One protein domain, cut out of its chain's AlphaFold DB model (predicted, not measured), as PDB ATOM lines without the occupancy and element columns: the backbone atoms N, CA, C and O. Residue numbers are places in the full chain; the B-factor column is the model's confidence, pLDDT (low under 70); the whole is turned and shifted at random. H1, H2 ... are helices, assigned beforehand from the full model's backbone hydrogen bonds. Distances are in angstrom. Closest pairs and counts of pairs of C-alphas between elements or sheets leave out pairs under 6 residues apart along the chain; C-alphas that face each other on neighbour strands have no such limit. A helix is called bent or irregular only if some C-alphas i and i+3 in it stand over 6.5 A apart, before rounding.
ATOM      1  N   ARG A   3     137.502 109.587 144.063       83.00
ATOM      2  CA  ARG A   3     137.240 110.050 145.453       83.00
ATOM      3  C   ARG A   3     137.835 111.423 145.829       83.00
ATOM      4  O   ARG A   3     137.492 111.949 146.879       83.00
ATOM      5  N   ALA A   4     138.755 111.960 145.032       80.38
ATOM      6  CA  ALA A   4     139.483 113.203 145.291       80.38
ATOM      7  C   ALA A   4     139.262 114.268 144.199       80.38
ATOM      8  O   ALA A   4     140.022 115.228 144.130       80.38
ATOM      9  N   GLY A   5     138.281 114.084 143.303       80.25
ATOM     10  CA  GLY A   5     137.973 115.066 142.258       80.25
ATOM     11  C   GLY A   5     139.034 115.218 141.160       80.25
ATOM     12  O   GLY A   5     139.003 116.179 140.399       80.25
ATOM     13  N   ILE A   6     139.987 114.287 141.054       82.88
ATOM     14  CA  ILE A   6     141.031 114.347 140.022       82.88
ATOM     15  C   ILE A   6     140.462 113.771 138.721       82.88
ATOM     16  O   ILE A   6     140.157 112.578 138.665       82.88
ATOM     17  N   ALA A   7     140.336 114.611 137.690       85.06
ATOM     18  CA  ALA A   7     139.877 114.206 136.361       85.06
ATOM     19  C   ALA A   7     140.810 113.153 135.736       85.06
ATOM     20  O   ALA A   7     142.033 113.289 135.798       85.06
ATOM     21  N   PHE A   8     140.238 112.123 135.105       86.50
ATOM     22  CA  PHE A   8     140.990 110.947 134.646       86.50
ATOM     23  C   PHE A   8     142.082 111.259 133.612       86.50
ATOM     24  O   PHE A   8     143.124 110.611 133.635       86.50
ATOM     25  N   ASN A   9     141.909 112.305 132.791       85.56
ATOM     26  CA  ASN A   9     142.926 112.750 131.828       85.56
ATOM     27  C   ASN A   9     144.258 113.179 132.479       85.56
ATOM     28  O   ASN A   9     145.254 113.308 131.781       85.56
ATOM     29  N   PHE A  10     144.311 113.348 133.806       86.00
ATOM     30  CA  PHE A  10     145.570 113.480 134.543       86.00
ATOM     31  C   PHE A  10     146.542 112.317 134.262       86.00
ATOM     32  O   PHE A  10     147.738 112.549 134.165       86.00
ATOM     33  N   LEU A  11     146.052 111.086 134.059       86.00
ATOM     34  CA  LEU A  11     146.883 109.923 133.700       86.00
ATOM     35  C   LEU A  11     147.517 110.017 132.299       86.00
ATOM     36  O   LEU A  11     148.522 109.360 132.032       86.00
ATOM     37  N   ASN A  12     146.943 110.838 131.417       87.88
ATOM     38  CA  ASN A  12     147.377 110.986 130.028       87.88
ATOM     39  C   ASN A  12     148.442 112.081 129.853       87.88
ATOM     40  O   ASN A  12     148.867 112.330 128.731       87.88
ATOM     41  N   PHE A  13     148.853 112.766 130.926       87.19
ATOM     42  CA  PHE A  13     149.942 113.736 130.859       87.19
ATOM     43  C   PHE A  13     151.301 113.039 130.993       87.19
ATOM     44  O   PHE A  13     151.545 112.340 131.978       87.19
ATOM     45  N   ASP A  14     152.222 113.331 130.074       90.25
ATOM     46  CA  ASP A  14     153.617 112.863 130.097       90.25
ATOM     47  C   ASP A  14     154.298 113.145 131.448       90.25
ATOM     48  O   ASP A  14     155.088 112.351 131.948       90.25
ATOM     49  N   THR A  15     153.952 114.268 132.089       87.88
ATOM     50  CA  THR A  15     154.456 114.653 133.415       87.88
ATOM     51  C   THR A  15     153.949 113.754 134.542       87.88
ATOM     52  O   THR A  15     154.656 113.568 135.529       87.88
ATOM     53  N   THR A  16     152.759 113.168 134.409       87.62
ATOM     54  CA  THR A  16     152.212 112.184 135.353       87.62
ATOM     55  C   THR A  16     152.811 110.802 135.123       87.62
ATOM     56  O   THR A  16     153.104 110.108 136.095       87.62
ATOM     57  N   GLN A  17     153.036 110.420 133.864       89.81
ATOM     58  CA  GLN A  17     153.709 109.166 133.513       89.81
ATOM     59  C   GLN A  17     155.164 109.194 133.994       89.81
ATOM     60  O   GLN A  17     155.568 108.324 134.761       89.81
ATOM     61  N   LYS A  18     155.894 110.275 133.706       91.25
ATOM     62  CA  LYS A  18     157.248 110.484 134.223       91.25
ATOM     63  C   LYS A  18     157.312 110.534 135.753       91.25
ATOM     64  O   LYS A  18     158.186 109.915 136.342       91.25
ATOM     65  N   LEU A  19     156.363 111.198 136.422       87.44
ATOM     66  CA  LEU A  19     156.296 111.180 137.890       87.44
ATOM     67  C   LEU A  19     156.096 109.757 138.448       87.44
ATOM     68  O   LEU A  19     156.547 109.469 139.554       87.44
ATOM     69  N   HIS A  20     155.428 108.867 137.708       87.19
ATOM     70  CA  HIS A  20     155.309 107.461 138.084       87.19
ATOM     71  C   HIS A  20     156.629 106.701 137.885       87.19
ATOM     72  O   HIS A  20     157.024 105.965 138.789       87.19
ATOM     73  N   GLU A  21     157.328 106.918 136.767       89.75
ATOM     74  CA  GLU A  21     158.659 106.355 136.484       89.75
ATOM     75  C   GLU A  21     159.696 106.788 137.535       89.75
ATOM     76  O   GLU A  21     160.289 105.934 138.197       89.75
ATOM     77  N   ASP A  22     159.827 108.101 137.771       87.75
ATOM     78  CA  ASP A  22     160.705 108.692 138.792       87.75
ATOM     79  C   ASP A  22     160.410 108.083 140.187       87.75
ATOM     80  O   ASP A  22     161.318 107.791 140.970       87.75
ATOM     81  N   TYR A  23     159.130 107.848 140.516       84.69
ATOM     82  CA  TYR A  23     158.732 107.248 141.796       84.69
ATOM     83  C   TYR A  23     159.061 105.750 141.886       84.69
ATOM     84  O   TYR A  23     159.427 105.278 142.964       84.69
ATOM     85  N   LEU A  24     158.959 104.997 140.785       85.88
ATOM     86  CA  LEU A  24     159.361 103.588 140.732       85.88
ATOM     87  C   LEU A  24     160.881 103.435 140.889       85.88
ATOM     88  O   LEU A  24     161.319 102.570 141.648       85.88
ATOM     89  N   GLU A  25     161.684 104.290 140.251       86.56
ATOM     90  CA  GLU A  25     163.144 104.297 140.429       86.56
ATOM     91  C   GLU A  25     163.520 104.558 141.897       86.56
ATOM     92  O   GLU A  25     164.249 103.775 142.514       86.56
ATOM     93  N   VAL A  26     162.959 105.611 142.500       83.56
ATOM     94  CA  VAL A  26     163.250 105.971 143.896       83.56
ATOM     95  C   VAL A  26     162.725 104.919 144.885       83.56
ATOM     96  O   VAL A  26     163.364 104.693 145.913       83.56
ATOM     97  N   ALA A  27     161.620 104.227 144.582       81.12
ATOM     98  CA  ALA A  27     161.116 103.111 145.390       81.12
ATOM     99  C   ALA A  27     162.009 101.861 145.306       81.12
ATOM    100  O   ALA A  27     162.274 101.239 146.335       81.12
ATOM    101  N   ASN A  28     162.534 101.537 144.120       81.50
ATOM    102  CA  ASN A  28     163.519 100.465 143.944       81.50
ATOM    103  C   ASN A  28     164.829 100.772 144.692       81.50
ATOM    104  O   ASN A  28     165.437  99.876 145.272       81.50
ATOM    105  N   ALA A  29     165.245 102.043 144.726       81.81
ATOM    106  CA  ALA A  29     166.440 102.485 145.442       81.81
ATOM    107  C   ALA A  29     166.244 102.648 146.966       81.81
ATOM    108  O   ALA A  29     167.226 102.641 147.713       81.81
ATOM    109  N   ARG A  30     165.007 102.847 147.456       78.88
ATOM    110  CA  ARG A  30     164.704 103.099 148.879       78.88
ATOM    111  C   ARG A  30     163.366 102.469 149.307       78.88
ATOM    112  O   ARG A  30     162.315 103.017 148.983       78.88
ATOM    113  N   PRO A  31     163.353 101.441 150.183       69.38
ATOM    114  CA  PRO A  31     162.128 100.718 150.561       69.38
ATOM    115  C   PRO A  31     161.124 101.511 151.428       69.38
ATOM    116  O   PRO A  31     160.099 100.967 151.833       69.38
ATOM    117  N   LYS A  32     161.400 102.784 151.752       71.62
ATOM    118  CA  LYS A  32     160.500 103.687 152.498       71.62
ATOM    119  C   LYS A  32     160.535 105.112 151.928       71.62
ATOM    120  O   LYS A  32     161.016 106.042 152.573       71.62
ATOM    121  N   VAL A  33     160.016 105.291 150.714       74.25
ATOM    122  CA  VAL A  33     159.771 106.625 150.137       74.25
ATOM    123  C   VAL A  33     158.603 107.292 150.876       74.25
ATOM    124  O   VAL A  33     157.487 106.775 150.871       74.25
ATOM    125  N   LYS A  34     158.843 108.441 151.521       77.75
ATOM    126  CA  LYS A  34     157.779 109.309 152.059       77.75
ATOM    127  C   LYS A  34     157.355 110.306 150.972       77.75
ATOM    128  O   LYS A  34     158.213 110.931 150.353       77.75
ATOM    129  N   LEU A  35     156.049 110.493 150.771       81.19
ATOM    130  CA  LEU A  35     155.533 111.550 149.891       81.19
ATOM    131  C   LEU A  35     155.835 112.950 150.473       81.19
ATOM    132  O   LEU A  35     155.766 113.120 151.694       81.19
ATOM    133  N   PRO A  36     156.106 113.971 149.635       82.81
ATOM    134  CA  PRO A  36     156.249 115.352 150.092       82.81
ATOM    135  C   PRO A  36     154.996 115.856 150.822       82.81
ATOM    136  O   PRO A  36     153.868 115.644 150.375       82.81
ATOM    137  N   SER A  37     155.179 116.569 151.937       88.12
ATOM    138  CA  SER A  37     154.046 117.104 152.702       88.12
ATOM    139  C   SER A  37     153.346 118.249 151.959       88.12
ATOM    140  O   SER A  37     153.983 119.031 151.251       88.12
ATOM    141  N   TYR A  38     152.038 118.423 152.182       88.69
ATOM    142  CA  TYR A  38     151.267 119.543 151.616       88.69
ATOM    143  C   TYR A  38     151.907 120.912 151.914       88.69
ATOM    144  O   TYR A  38     151.958 121.775 151.040       88.69
ATOM    145  N   LYS A  39     152.456 121.102 153.124       91.12
ATOM    146  CA  LYS A  39     153.163 122.333 153.520       91.12
ATOM    147  C   LYS A  39     154.441 122.546 152.699       91.12
ATOM    148  O   LYS A  39     154.695 123.667 152.271       91.12
ATOM    149  N   HIS A  40     155.212 121.487 152.446       88.62
ATOM    150  CA  HIS A  40     156.410 121.551 151.606       88.62
ATOM    151  C   HIS A  40     156.053 121.831 150.137       88.62
ATOM    152  O   HIS A  40     156.624 122.737 149.535       88.62
ATOM    153  N   MET A  41     155.048 121.142 149.587       90.38
ATOM    154  CA  MET A  41     154.587 121.362 148.210       90.38
ATOM    155  C   MET A  41     154.048 122.783 147.989       90.38
ATOM    156  O   MET A  41     154.417 123.435 147.018       90.38
ATOM    157  N   ARG A  42     153.201 123.283 148.899       88.94
ATOM    158  CA  ARG A  42     152.555 124.601 148.773       88.94
ATOM    159  C   ARG A  42     153.516 125.776 148.952       88.94
ATOM    160  O   ARG A  42     153.217 126.850 148.451       88.94
ATOM    161  N   MET A  43     154.590 125.606 149.720       90.50
ATOM    162  CA  MET A  43     155.501 126.702 150.070       90.50
ATOM    163  C   MET A  43     156.838 126.540 149.344       90.50
ATOM    164  O   MET A  43     157.149 127.319 148.458       90.50
ATOM    165  N   VAL A  44     157.592 125.476 149.629       91.44
ATOM    166  CA  VAL A  44     158.948 125.295 149.082       91.44
ATOM    167  C   VAL A  44     158.921 124.988 147.583       91.44
ATOM    168  O   VAL A  44     159.602 125.651 146.804       91.44
ATOM    169  N   MET A  45     158.122 124.003 147.157       90.81
ATOM    170  CA  MET A  45     158.101 123.600 145.744       90.81
ATOM    171  C   MET A  45     157.381 124.616 144.857       90.81
ATOM    172  O   MET A  45     157.802 124.817 143.720       90.81
ATOM    173  N   LEU A  46     156.337 125.281 145.363       90.38
ATOM    174  CA  LEU A  46     155.647 126.334 144.619       90.38
ATOM    175  C   LEU A  46     156.550 127.556 144.402       90.38
ATOM    176  O   LEU A  46     156.656 128.007 143.264       90.38
ATOM    177  N   ASP A  47     157.258 128.026 145.435       90.38
ATOM    178  CA  ASP A  47     158.205 129.142 145.309       90.38
ATOM    179  C   ASP A  47     159.374 128.775 144.376       90.38
ATOM    180  O   ASP A  47     159.765 129.571 143.520       90.38
ATOM    181  N   TYR A  48     159.893 127.542 144.456       91.88
ATOM    182  CA  TYR A  48     160.919 127.043 143.532       91.88
ATOM    183  C   TYR A  48     160.435 127.010 142.071       91.88
ATOM    184  O   TYR A  48     161.151 127.455 141.170       91.88
ATOM    185  N   ILE A  49     159.216 126.515 141.822       90.25
ATOM    186  CA  ILE A  49     158.609 126.487 140.482       90.25
ATOM    187  C   ILE A  49     158.352 127.912 139.980       90.25
ATOM    188  O   ILE A  49     158.681 128.207 138.833       90.25
ATOM    189  N   TYR A  50     157.846 128.807 140.830       88.31
ATOM    190  CA  TYR A  50     157.633 130.215 140.496       88.31
ATOM    191  C   TYR A  50     158.946 130.898 140.092       88.31
ATOM    192  O   TYR A  50     159.036 131.447 138.998       88.31
ATOM    193  N   LEU A  51     160.003 130.780 140.903       90.50
ATOM    194  CA  LEU A  51     161.327 131.341 140.600       90.50
ATOM    195  C   LEU A  51     161.969 130.715 139.348       90.50
ATOM    196  O   LEU A  51     162.726 131.384 138.640       90.50
ATOM    197  N   ARG A  52     161.681 129.441 139.047       92.62
ATOM    198  CA  ARG A  52     162.108 128.782 137.803       92.62
ATOM    199  C   ARG A  52     161.376 129.351 136.587       92.62
ATOM    200  O   ARG A  52     162.039 129.694 135.610       92.62
ATOM    201  N   ILE A  53     160.051 129.483 136.653       89.44
ATOM    202  CA  ILE A  53     159.233 130.057 135.574       89.44
ATOM    203  C   ILE A  53     159.606 131.526 135.361       89.44
ATOM    204  O   ILE A  53     159.865 131.920 134.232       89.44
ATOM    205  N   GLN A  54     159.761 132.313 136.427       85.75
ATOM    206  CA  GLN A  54     160.171 133.719 136.353       85.75
ATOM    207  C   GLN A  54     161.512 133.890 135.615       85.75
ATOM    208  O   GLN A  54     161.647 134.783 134.784       85.75
ATOM    209  N   LYS A  55     162.485 132.991 135.833       89.12
ATOM    210  CA  LYS A  55     163.753 132.968 135.075       89.12
ATOM    211  C   LYS A  55     163.583 132.582 133.601       89.12
ATOM    212  O   LYS A  55     164.355 133.058 132.776       89.12
ATOM    213  N   GLN A  56     162.605 131.739 133.266       87.06
ATOM    214  CA  GLN A  56     162.281 131.361 131.881       87.06
ATOM    215  C   GLN A  56     161.465 132.439 131.146       87.06
ATOM    216  O   GLN A  56     161.588 132.566 129.932       87.06
ATOM    217  N   VAL A  57     160.675 133.228 131.877       86.69
ATOM    218  CA  VAL A  57     159.880 134.362 131.377       86.69
ATOM    219  C   VAL A  57     160.724 135.632 131.227       86.69
ATOM    220  O   VAL A  57     160.481 136.422 130.320       86.69
ATOM    221  N   HIS A  58     161.758 135.825 132.053       85.50
ATOM    222  CA  HIS A  58     162.583 137.038 132.039       85.50
ATOM    223  C   HIS A  58     163.109 137.472 130.644       85.50
ATOM    224  O   HIS A  58     163.041 138.670 130.361       85.50
ATOM    225  N   PRO A  59     163.535 136.576 129.725       86.19
ATOM    226  CA  PRO A  59     163.903 136.951 128.354       86.19
ATOM    227  C   PRO A  59     162.780 137.622 127.542       86.19
ATOM    228  O   PRO A  59     163.072 138.471 126.706       86.19
ATOM    229  N   LEU A  60     161.508 137.302 127.815       83.19
ATOM    230  CA  LEU A  60     160.345 137.961 127.198       83.19
ATOM    231  C   LEU A  60     160.224 139.426 127.657       83.19
ATOM    232  O   LEU A  60     159.777 140.291 126.904       83.19
ATOM    233  N   THR A  61     160.659 139.698 128.895       84.38
ATOM    234  CA  THR A  61     160.617 141.019 129.545       84.38
ATOM    235  C   THR A  61     161.858 141.878 129.281       84.38
ATOM    236  O   THR A  61     161.805 143.098 129.409       84.38
TER     237      THR A  61
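What this domain is: This is residues 3 to 61 of the 541 residues of the protein "DUF659 domain-containing protein" of Chara braunii (UniProt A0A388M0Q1). What shape is it? An open, elongated string of three helices, no two touching: short H1 near H2, then H3, whose residues 46 to 61 stick out as an arm. What builds it? The 59 printed residues hold H1, H2 and H3 in that order, all helix. It is only just loose, close to extended: radius of gyration of the C-alphas 15.1 A, spans 44 by 27 by 22 A.

Where its parts are: Where does it start? H1, residues 8 to 12, begins at C-alpha 8 (140.990, 110.947, 134.646). H2, residues 14 to 29, measures 22.5 A. Where does H3 run? H3, residues 38 to 61, measures 32.2 A, has a kink of 31 degrees near residue 55, is only just irregular, with C-alphas 56 and 59 6.8 A apart, and ends at C-alpha 61 (160.617, 141.019, 129.545).

How they stand to each other: What meets? H1 and H2 are close but not clearly touching: closest C-alphas Phe 10 and Thr 16, 6.8 A. H3 is apart from both. Backbones? Every O i to N i+4 pair is within hydrogen-bond range in H2, 15 of 20 in H3, 0 of 1 in H1, with 2 of 2 i+3 pairs.

The domain as a whole: How large? C-alphas of Pro 31 and Thr 61, the farthest apart, are 45.5 A apart. Any weak spots? No link is long, the printed part has no cut, and residue 31 is under pLDDT 70.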